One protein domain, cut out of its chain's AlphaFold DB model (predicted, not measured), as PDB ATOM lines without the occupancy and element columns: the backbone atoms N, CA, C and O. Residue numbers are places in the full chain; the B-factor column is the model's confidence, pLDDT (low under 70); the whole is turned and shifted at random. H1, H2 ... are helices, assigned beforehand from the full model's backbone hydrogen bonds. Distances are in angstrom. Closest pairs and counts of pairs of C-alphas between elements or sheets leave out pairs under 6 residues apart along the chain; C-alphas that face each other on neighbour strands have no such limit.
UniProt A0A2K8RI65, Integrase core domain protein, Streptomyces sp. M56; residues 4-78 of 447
ATOM      1  N   ARG A   4      27.505 -16.686 -29.754       79.94
ATOM      2  CA  ARG A   4      28.429 -16.236 -28.705       79.94
ATOM      3  C   ARG A   4      29.725 -15.626 -29.257       79.94
ATOM      4  O   ARG A   4      30.241 -14.679 -28.670       79.94
ATOM      5  N   GLU A   5      30.267 -16.142 -30.363       78.69
ATOM      6  CA  GLU A   5      31.442 -15.540 -31.015       78.69
ATOM      7  C   GLU A   5      31.094 -14.194 -31.662       78.69
ATOM      8  O   GLU A   5      31.894 -13.264 -31.568       78.69
ATOM      9  N   LYS A   6      29.901 -14.072 -32.269       80.19
ATOM     10  CA  LYS A   6      29.408 -12.807 -32.844       80.19
ATOM     11  C   LYS A   6      29.236 -11.752 -31.752       80.19
ATOM     12  O   LYS A   6      29.700 -10.630 -31.920       80.19
ATOM     13  N   ASP A   7      28.639 -12.117 -30.619       85.06
ATOM     14  CA  ASP A   7      28.438 -11.207 -29.487       85.06
ATOM     15  C   ASP A   7      29.769 -10.697 -28.923       85.06
ATOM     16  O   ASP A   7      29.926  -9.500 -28.679       85.06
ATOM     17  N   ILE A   8      30.757 -11.582 -28.756       85.06
ATOM     18  CA  ILE A   8      32.103 -11.208 -28.294       85.06
ATOM     19  C   ILE A   8      32.785 -10.279 -29.307       85.06
ATOM     20  O   ILE A   8      33.382  -9.278 -28.910       85.06
ATOM     21  N   GLU A   9      32.673 -10.564 -30.604       84.31
ATOM     22  CA  GLU A   9      33.211  -9.729 -31.683       84.31
ATOM     23  C   GLU A   9      32.571  -8.328 -31.696       84.31
ATOM     24  O   GLU A   9      33.280  -7.318 -31.681       84.31
ATOM     25  N   ILE A  10      31.240  -8.252 -31.595       84.94
ATOM     26  CA  ILE A  10      30.481  -6.998 -31.475       84.94
ATOM     27  C   ILE A  10      30.901  -6.219 -30.221       84.94
ATOM     28  O   ILE A  10      31.075  -5.001 -30.286       84.94
ATOM     29  N   LEU A  11      31.095  -6.889 -29.080       88.56
ATOM     30  CA  LEU A  11      31.553  -6.253 -27.841       88.56
ATOM     31  C   LEU A  11      32.980  -5.701 -27.964       88.56
ATOM     32  O   LEU A  11      33.227  -4.586 -27.506       88.56
ATOM     33  N   VAL A  12      33.901  -6.424 -28.613       85.88
ATOM     34  CA  VAL A  12      35.267  -5.938 -28.889       85.88
ATOM     35  C   VAL A  12      35.231  -4.689 -29.771       85.88
ATOM     36  O   VAL A  12      35.849  -3.683 -29.418       85.88
ATOM     37  N   LEU A  13      34.484  -4.719 -30.879       85.50
ATOM     38  CA  LEU A  13      34.397  -3.597 -31.820       85.50
ATOM     39  C   LEU A  13      33.707  -2.374 -31.196       85.50
ATOM     40  O   LEU A  13      34.221  -1.260 -31.297       85.50
ATOM     41  N   ARG A  14      32.601  -2.565 -30.460       87.25
ATOM     42  CA  ARG A  14      31.946  -1.487 -29.693       87.25
ATOM     43  C   ARG A  14      32.875  -0.891 -28.640       87.25
ATOM     44  O   ARG A  14      32.914   0.326 -28.482       87.25
ATOM     45  N   HIS A  15      33.647  -1.715 -27.936       86.75
ATOM     46  CA  HIS A  15      34.595  -1.226 -26.941       86.75
ATOM     47  C   HIS A  15      35.757  -0.444 -27.583       86.75
ATOM     48  O   HIS A  15      36.174   0.575 -27.040       86.75
ATOM     49  N   GLN A  16      36.224  -0.838 -28.773       86.31
ATOM     50  CA  GLN A  16      37.199  -0.053 -29.542       86.31
ATOM     51  C   GLN A  16      36.626   1.281 -30.040       86.31
ATOM     52  O   GLN A  16      37.290   2.304 -29.889       86.31
ATOM     53  N   LEU A  17      35.381   1.306 -30.532       84.62
ATOM     54  CA  LEU A  17      34.682   2.552 -30.873       84.62
ATOM     55  C   LEU A  17      34.568   3.489 -29.664       84.62
ATOM     56  O   LEU A  17      34.882   4.669 -29.787       84.62
ATOM     57  N   LEU A  18      34.221   2.968 -28.481       85.94
ATOM     58  CA  LEU A  18      34.192   3.756 -27.243       85.94
ATOM     59  C   LEU A  18      35.572   4.315 -26.859       85.94
ATOM     60  O   LEU A  18      35.642   5.399 -26.290       85.94
ATOM     61  N   ILE A  19      36.671   3.611 -27.148       84.31
ATOM     62  CA  ILE A  19      38.034   4.111 -26.890       84.31
ATOM     63  C   ILE A  19      38.412   5.222 -27.879       84.31
ATOM     64  O   ILE A  19      39.015   6.210 -27.462       84.31
ATOM     65  N   LEU A  20      38.028   5.098 -29.154       81.75
ATOM     66  CA  LEU A  20      38.237   6.139 -30.170       81.75
ATOM     67  C   LEU A  20      37.410   7.394 -29.874       81.75
ATOM     68  O   LEU A  20      37.948   8.495 -29.851       81.75
ATOM     69  N   GLN A  21      36.124   7.237 -29.551       81.88
ATOM     70  CA  GLN A  21      35.221   8.350 -29.232       81.88
ATOM     71  C   GLN A  21      35.672   9.177 -28.015       81.88
ATOM     72  O   GLN A  21      35.274  10.330 -27.881       81.88
ATOM     73  N   ARG A  22      36.530   8.633 -27.139       80.12
ATOM     74  CA  ARG A  22      37.092   9.373 -25.997       80.12
ATOM     75  C   ARG A  22      38.145  10.421 -26.389       80.12
ATOM     76  O   ARG A  22      38.426  11.273 -25.548       80.12
ATOM     77  N   ARG A  23      38.779  10.365 -27.577       69.25
ATOM     78  CA  ARG A  23      39.842  11.317 -27.989       69.25
ATOM     79  C   ARG A  23      39.951  11.517 -29.506       69.25
ATOM     80  O   ARG A  23      40.082  10.560 -30.254       69.25
ATOM     81  N   VAL A  24      40.104  12.773 -29.933       58.28
ATOM     82  CA  VAL A  24      40.364  13.199 -31.333       58.28
ATOM     83  C   VAL A  24      41.841  12.984 -31.751       58.28
ATOM     84  O   VAL A  24      42.403  13.718 -32.551       58.28
ATOM     85  N   GLY A  25      42.532  12.004 -31.164       67.62
ATOM     86  CA  GLY A  25      43.970  11.790 -31.354       67.62
ATOM     87  C   GLY A  25      44.400  10.369 -30.993       67.62
ATOM     88  O   GLY A  25      43.568   9.472 -30.882       67.62
ATOM     89  N   LYS A  26      45.707  10.142 -30.790       69.12
ATOM     90  CA  LYS A  26      46.254   8.794 -30.539       69.12
ATOM     91  C   LYS A  26      45.556   8.111 -29.339       69.12
ATOM     92  O   LYS A  26      45.583   8.669 -28.237       69.12
ATOM     93  N   PRO A  27      44.958   6.913 -29.509       74.25
ATOM     94  CA  PRO A  27      44.132   6.290 -28.477       74.25
ATOM     95  C   PRO A  27      44.959   5.821 -27.273       74.25
ATOM     96  O   PRO A  27      45.965   5.120 -27.412       74.25
ATOM     97  N   THR A  28      44.507   6.179 -26.070       78.19
ATOM     98  CA  THR A  28      45.136   5.804 -24.794       78.19
ATOM     99  C   THR A  28      44.294   4.761 -24.060       78.19
ATOM    100  O   THR A  28      43.226   5.080 -23.543       78.19
ATOM    101  N   PHE A  29      44.789   3.525 -23.979       81.44
ATOM    102  CA  PHE A  29      44.109   2.406 -23.316       81.44
ATOM    103  C   PHE A  29      44.310   2.448 -21.797       81.44
ATOM    104  O   PHE A  29      45.457   2.350 -21.338       81.44
ATOM    105  N   THR A  30      43.219   2.540 -21.031       85.62
ATOM    106  CA  THR A  30      43.234   2.415 -19.561       85.62
ATOM    107  C   THR A  30      43.423   0.960 -19.130       85.62
ATOM    108  O   THR A  30      43.200   0.041 -19.916       85.62
ATOM    109  N   ASP A  31      43.803   0.715 -17.874       81.06
ATOM    110  CA  ASP A  31      43.973  -0.656 -17.368       81.06
ATOM    111  C   ASP A  31      42.677  -1.488 -17.411       81.06
ATOM    112  O   ASP A  31      42.739  -2.696 -17.650       81.06
ATOM    113  N   THR A  32      41.511  -0.843 -17.296       84.56
ATOM    114  CA  THR A  32      40.203  -1.477 -17.517       84.56
ATOM    115  C   THR A  32      40.028  -1.886 -18.977       84.56
ATOM    116  O   THR A  32      39.720  -3.044 -19.243       84.56
ATOM    117  N   ASP A  33      40.298  -0.984 -19.931       85.38
ATOM    118  CA  ASP A  33      40.160  -1.282 -21.365       85.38
ATOM    119  C   ASP A  33      41.086  -2.439 -21.791       85.38
ATOM    120  O   ASP A  33      40.702  -3.332 -22.550       85.38
ATOM    121  N   ARG A  34      42.310  -2.464 -21.243       87.88
ATOM    122  CA  ARG A  34      43.289  -3.545 -21.452       87.88
ATOM    123  C   ARG A  34      42.762  -4.885 -20.948       87.88
ATOM    124  O   ARG A  34      42.888  -5.882 -21.657       87.88
ATOM    125  N   ALA A  35      42.172  -4.915 -19.752       83.88
ATOM    126  CA  ALA A  35      41.598  -6.125 -19.170       83.88
ATOM    127  C   ALA A  35      40.352  -6.604 -19.937       83.88
ATOM    128  O   ALA A  35      40.229  -7.800 -20.202       83.88
ATOM    129  N   THR A  36      39.470  -5.690 -20.355       84.56
ATOM    130  CA  THR A  36      38.284  -6.005 -21.166       84.56
ATOM    131  C   THR A  36      38.676  -6.596 -22.520       84.56
ATOM    132  O   THR A  36      38.204  -7.679 -22.867       84.56
ATOM    133  N   LEU A  37      39.594  -5.961 -23.259       84.88
ATOM    134  CA  LEU A  37      40.072  -6.483 -24.545       84.88
ATOM    135  C   LEU A  37      40.821  -7.815 -24.391       84.88
ATOM    136  O   LEU A  37      40.570  -8.742 -25.157       84.88
ATOM    137  N   ALA A  38      41.695  -7.947 -23.387       85.31
ATOM    138  CA  ALA A  38      42.449  -9.179 -23.136       85.31
ATOM    139  C   ALA A  38      41.587 -10.353 -22.636       85.31
ATOM    140  O   ALA A  38      41.981 -11.510 -22.802       85.31
ATOM    141  N   GLY A  39      40.434 -10.073 -22.020       83.31
ATOM    142  CA  GLY A  39      39.431 -11.073 -21.661       83.31
ATOM    143  C   GLY A  39      38.595 -11.505 -22.867       83.31
ATOM    144  O   GLY A  39      38.521 -12.692 -23.166       83.31
ATOM    145  N   LEU A  40      38.012 -10.550 -23.598       84.06
ATOM    146  CA  LEU A  40      37.139 -10.842 -24.741       84.06
ATOM    147  C   LEU A  40      37.889 -11.537 -25.890       84.06
ATOM    148  O   LEU A  40      37.432 -12.567 -26.381       84.06
ATOM    149  N   LEU A  41      39.068 -11.037 -26.279       82.50
ATOM    150  CA  LEU A  41      39.847 -11.609 -27.388       82.50
ATOM    151  C   LEU A  41      40.413 -13.005 -27.084       82.50
ATOM    152  O   LEU A  41      40.699 -13.751 -28.015       82.50
ATOM    153  N   HIS A  42      40.541 -13.389 -25.809       80.31
ATOM    154  CA  HIS A  42      40.944 -14.745 -25.419       80.31
ATOM    155  C   HIS A  42      39.856 -15.797 -25.706       80.31
ATOM    156  O   HIS A  42      40.168 -16.974 -25.857       80.31
ATOM    157  N   HIS A  43      38.589 -15.385 -25.791       78.44
ATOM    158  CA  HIS A  43      37.460 -16.280 -26.047       78.44
ATOM    159  C   HIS A  43      37.135 -16.472 -27.538       78.44
ATOM    160  O   HIS A  43      36.211 -17.218 -27.854       78.44
ATOM    161  N   LEU A  44      37.876 -15.829 -28.450       77.19
ATOM    162  CA  LEU A  44      37.751 -16.045 -29.893       77.19
ATOM    163  C   LEU A  44      38.792 -17.070 -30.388       77.19
ATOM    164  O   LEU A  44      39.922 -17.078 -29.891       77.19
ATOM    165  N   PRO A  45      38.462 -17.919 -31.383       74.31
ATOM    166  CA  PRO A  45      39.423 -18.856 -31.969       74.31
ATOM    167  C   PRO A  45      40.601 -18.114 -32.619       74.31
ATOM    168  O   PRO A  45      40.425 -17.027 -33.166       74.31
ATOM    169  N   LYS A  46      41.807 -18.703 -32.562       67.38
ATOM    170  CA  LYS A  46      43.104 -18.034 -32.821       67.38
ATOM    171  C   LYS A  46      43.209 -17.279 -34.151       67.38
ATOM    172  O   LYS A  46      43.931 -16.287 -34.222       67.38
ATOM    173  N   ASP A  47      42.507 -17.732 -35.179       67.25
ATOM    174  CA  ASP A  47      42.553 -17.131 -36.514       67.25
ATOM    175  C   ASP A  47      41.676 -15.878 -36.614       67.25
ATOM    176  O   ASP A  47      41.971 -14.956 -37.370       67.25
ATOM    177  N   ARG A  48      40.643 -15.775 -35.775       70.75
ATOM    178  CA  ARG A  48      39.639 -14.712 -35.840       70.75
ATOM    179  C   ARG A  48      40.172 -13.312 -35.496       70.75
ATOM    180  O   ARG A  48      39.889 -12.395 -36.263       70.75
ATOM    181  N   PRO A  49      40.999 -13.109 -34.446       63.47
ATOM    182  CA  PRO A  49      41.623 -11.812 -34.172       63.47
ATOM    183  C   PRO A  49      42.521 -11.276 -35.295       63.47
ATOM    184  O   PRO A  49      42.818 -10.087 -35.287       63.47
ATOM    185  N   ARG A  50      42.953 -12.118 -36.250       65.81
ATOM    186  CA  ARG A  50      43.732 -11.692 -37.429       65.81
ATOM    187  C   ARG A  50      42.868 -11.005 -38.492       65.81
ATOM    188  O   ARG A  50      43.395 -10.224 -39.272       65.81
ATOM    189  N   HIS A  51      41.564 -11.281 -38.507       68.38
ATOM    190  CA  HIS A  51      40.593 -10.675 -39.424       68.38
ATOM    191  C   HIS A  51      39.900  -9.433 -38.836       68.38
ATOM    192  O   HIS A  51      39.151  -8.758 -39.535       68.38
ATOM    193  N   LEU A  52      40.147  -9.115 -37.560       73.06
ATOM    194  CA  LEU A  52      39.635  -7.907 -36.915       73.06
ATOM    195  C   LEU A  52      40.621  -6.749 -37.090       73.06
ATOM    196  O   LEU A  52      41.810  -6.889 -36.807       73.06
ATOM    197  N   LEU A  53      40.108  -5.575 -37.466       74.62
ATOM    198  CA  LEU A  53      40.863  -4.317 -37.494       74.62
ATOM    199  C   LEU A  53      41.108  -3.804 -36.066       74.62
ATOM    200  O   LEU A  53      40.510  -2.830 -35.614       74.62
ATOM    201  N   LEU A  54      41.976  -4.495 -35.323       76.75
ATOM    202  CA  LEU A  54      42.328  -4.127 -33.957       76.75
ATOM    203  C   LEU A  54      43.220  -2.879 -33.943       76.75
ATOM    204  O   LEU A  54      44.279  -2.846 -34.564       76.75
ATOM    205  N   LEU A  55      42.872  -1.906 -33.099       78.56
ATOM    206  CA  LEU A  55      43.676  -0.699 -32.823       78.56
ATOM    207  C   LEU A  55      45.060  -0.970 -32.190       78.56
ATOM    208  O   LEU A  55      45.785  -0.037 -31.841       78.56
ATOM    209  N   VAL A  56      45.405  -2.237 -31.946       79.44
ATOM    210  CA  VAL A  56      46.546  -2.672 -31.140       79.44
ATOM    211  C   VAL A  56      47.127  -3.957 -31.729       79.44
ATOM    212  O   VAL A  56      46.383  -4.885 -32.041       79.44
ATOM    213  N   ARG A  57      48.463  -4.052 -31.820       80.31
ATOM    214  CA  ARG A  57      49.157  -5.266 -32.294       80.31
ATOM    215  C   ARG A  57      48.798  -6.484 -31.412       80.31
ATOM    216  O   ARG A  57      48.837  -6.336 -30.184       80.31
ATOM    217  N   PRO A  58      48.537  -7.680 -31.981       73.94
ATOM    218  CA  PRO A  58      48.145  -8.875 -31.220       73.94
ATOM    219  C   PRO A  58      49.063  -9.217 -30.034       73.94
ATOM    220  O   PRO A  58      48.577  -9.542 -28.950       73.94
ATOM    221  N   ASP A  59      50.381  -9.043 -30.175       77.94
ATOM    222  CA  ASP A  59      51.366  -9.293 -29.108       77.94
ATOM    223  C   ASP A  59      51.117  -8.474 -27.838       77.94
ATOM    224  O   ASP A  59      51.368  -8.930 -26.719       77.94
ATOM    225  N   THR A  60      50.588  -7.257 -27.993       81.94
ATOM    226  CA  THR A  60      50.254  -6.381 -26.867       81.94
ATOM    227  C   THR A  60      49.011  -6.873 -26.127       81.94
ATOM    228  O   THR A  60      49.001  -6.833 -24.897       81.94
ATOM    229  N   VAL A  61      48.016  -7.419 -26.834       81.12
ATOM    230  CA  VAL A  61      46.853  -8.074 -26.210       81.12
ATOM    231  C   VAL A  61      47.301  -9.318 -25.437       81.12
ATOM    232  O   VAL A  61      46.924  -9.498 -24.279       81.12
ATOM    233  N   LEU A  62      48.186 -10.135 -26.021       81.56
ATOM    234  CA  LEU A  62      48.763 -11.307 -25.354       81.56
ATOM    235  C   LEU A  62      49.629 -10.940 -24.137       81.56
ATOM    236  O   LEU A  62      49.723 -11.726 -23.193       81.56
ATOM    237  N   ARG A  63      50.279  -9.769 -24.135       85.19
ATOM    238  CA  ARG A  63      50.974  -9.227 -22.956       85.19
ATOM    239  C   ARG A  63      49.973  -8.835 -21.866       85.19
ATOM    240  O   ARG A  63      50.088  -9.339 -20.755       85.19
ATOM    241  N   TRP A  64      48.947  -8.046 -22.196       87.88
ATOM    242  CA  TRP A  64      47.902  -7.655 -21.240       87.88
ATOM    243  C   TRP A  64      47.186  -8.860 -20.617       87.88
ATOM    244  O   TRP A  64      46.927  -8.861 -19.415       87.88
ATOM    245  N   HIS A  65      46.936  -9.915 -21.397       83.12
ATOM    246  CA  HIS A  65      46.368 -11.166 -20.894       83.12
ATOM    247  C   HIS A  65      47.293 -11.855 -19.873       83.12
ATOM    248  O   HIS A  65      46.848 -12.250 -18.794       83.12
ATOM    249  N   ARG A  66      48.600 -11.940 -20.160       85.12
ATOM    250  CA  ARG A  66      49.603 -12.476 -19.220       85.12
ATOM    251  C   ARG A  66      49.691 -11.644 -17.935       85.12
ATOM    252  O   ARG A  66      49.752 -12.219 -16.849       85.12
ATOM    253  N   ASP A  67      49.636 -10.319 -18.034       85.50
ATOM    254  CA  ASP A  67      49.675  -9.420 -16.872       85.50
ATOM    255  C   ASP A  67      48.399  -9.510 -16.017       85.50
ATOM    256  O   ASP A  67      48.466  -9.435 -14.787       85.50
ATOM    257  N   LEU A  68      47.237  -9.726 -16.644       82.94
ATOM    258  CA  LEU A  68      45.968  -9.987 -15.959       82.94
ATOM    259  C   LEU A  68      46.016 -11.312 -15.180       82.94
ATOM    260  O   LEU A  68      45.647 -11.350 -14.005       82.94
ATOM    261  N   LEU A  69      46.529 -12.384 -15.797       85.19
ATOM    262  CA  LEU A  69      46.701 -13.681 -15.136       85.19
ATOM    263  C   LEU A  69      47.706 -13.614 -13.977       85.19
ATOM    264  O   LEU A  69      47.409 -14.137 -12.903       85.19
ATOM    265  N   LYS A  70      48.841 -12.919 -14.146       84.88
ATOM    266  CA  LYS A  70      49.813 -12.670 -13.063       84.88
ATOM    267  C   LYS A  70      49.170 -11.941 -11.882       84.88
ATOM    268  O   LYS A  70      49.317 -12.390 -10.748       84.88
ATOM    269  N   ARG A  71      48.411 -10.865 -12.136       81.69
ATOM    270  CA  ARG A  71      47.681 -10.127 -11.088       81.69
ATOM    271  C   ARG A  71      46.639 -11.004 -10.384       81.69
ATOM    272  O   ARG A  71      46.569 -10.985  -9.157       81.69
ATOM    273  N   ARG A  72      45.886 -11.826 -11.128       80.00
ATOM    274  CA  ARG A  72      44.926 -12.785 -10.546       80.00
ATOM    275  C   ARG A  72      45.624 -13.833  -9.679       80.00
ATOM    276  O   ARG A  72      45.142 -14.132  -8.594       80.00
ATOM    277  N   HIS A  73      46.746 -14.380 -10.139       79.62
ATOM    278  CA  HIS A  73      47.527 -15.359  -9.386       79.62
ATOM    279  C   HIS A  73      48.086 -14.750  -8.093       79.62
ATOM    280  O   HIS A  73      47.837 -15.292  -7.022       79.62
ATOM    281  N   ALA A  74      48.711 -13.569  -8.168       80.88
ATOM    282  CA  ALA A  74      49.205 -12.844  -6.997       80.88
ATOM    283  C   ALA A  74      48.102 -12.593  -5.951       80.88
ATOM    284  O   ALA A  74      48.315 -12.863  -4.773       80.88
ATOM    285  N   ALA A  75      46.907 -12.165  -6.377       74.88
ATOM    286  CA  ALA A  75      45.760 -11.965  -5.488       74.88
ATOM    287  C   ALA A  75      45.254 -13.270  -4.835       74.88
ATOM    288  O   ALA A  75      44.852 -13.258  -3.673       74.88
ATOM    289  N   THR A  76      45.296 -14.397  -5.554       74.31
ATOM    290  CA  THR A  76      44.932 -15.723  -5.022       74.31
ATOM    291  C   THR A  76      45.978 -16.264  -4.043       74.31
ATOM    292  O   THR A  76      45.624 -16.936  -3.078       74.31
ATOM    293  N   CYS A  77      47.258 -15.955  -4.264       69.56
ATOM    294  CA  CYS A  77      48.380 -16.427  -3.454       69.56
ATOM    295  C   CYS A  77      48.618 -15.622  -2.164       69.56
ATOM    296  O   CYS A  77      49.492 -15.999  -1.385       69.56
ATOM    297  N   VAL A  78      47.855 -14.553  -1.890       67.06
ATOM    298  CA  VAL A  78      47.933 -13.833  -0.605       67.06
ATOM    299  C   VAL A  78      47.457 -14.750   0.534       67.06
ATOM    300  O   VAL A  78      46.280 -15.127   0.559       67.06
TER     301      VAL A  78
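Overview. This is residues 4 to 78 of the 447 residues of the protein "Integrase core domain protein" of Streptomyces sp. M56 (UniProt A0A2K8RI65). A hairpin of two helices side by side, H1 and H2, is crossed at H2 by a third helix, H3, whose far end sticks out as an arm with residues 70 to 78. A smaller loop, residues 21 to 26, also sticks out, where the chain turns from H1 toward H2. The printed part has 75 residues with three named helices, in the order H1, H2, H3, and no named strand; its class is all helix. It is compact, with a radius of gyration of the C-alphas of 13.1 A, and spans 40 by 29 by 20 A.

Arrangement. H1, residues 4 to 21, touches H2, residues 31 to 43, and the closest C-alphas, those of Ile 8 and Leu 40, are 6.2 A apart. The two run opposite ways at a shallow tilt of 25 degrees and form a helical hairpin. H3, residues 58 to 76, touches H2 with residues 61 to 68 alone; the closest C-alphas, those of Ala 38 and His 65, are 4.9 A apart. H2 and H3 are about perpendicular, at 76 degrees. H1 and H3 are apart. In H1 and H3 every O i to N i+4 pair is within hydrogen-bond range; in H2 7 of 9 are.

Along the chain. H1 begins at C-alpha 4, (28.429, -16.236, -28.705), and measures 25.5 A from first to last C-alpha. H2 measures 19.0 A and begins at C-alpha 31, (43.973, -0.656, -17.368). H3 measures 27.3 A and ends at C-alpha 76, (44.932, -15.723, -5.022).

Size, cuts and confidence. The two C-alphas farthest apart, those of Val 24 and Val 78, are 41.6 A apart. The printed part has no cut. The link from H1 to H2 is short, with 9 residues, and that from H2 to H3 is long, with 14. The mean pLDDT of the printed part is 79.6; residues 23 to 26, 46 to 47, 49 to 51 and 77 to 78 are under 70.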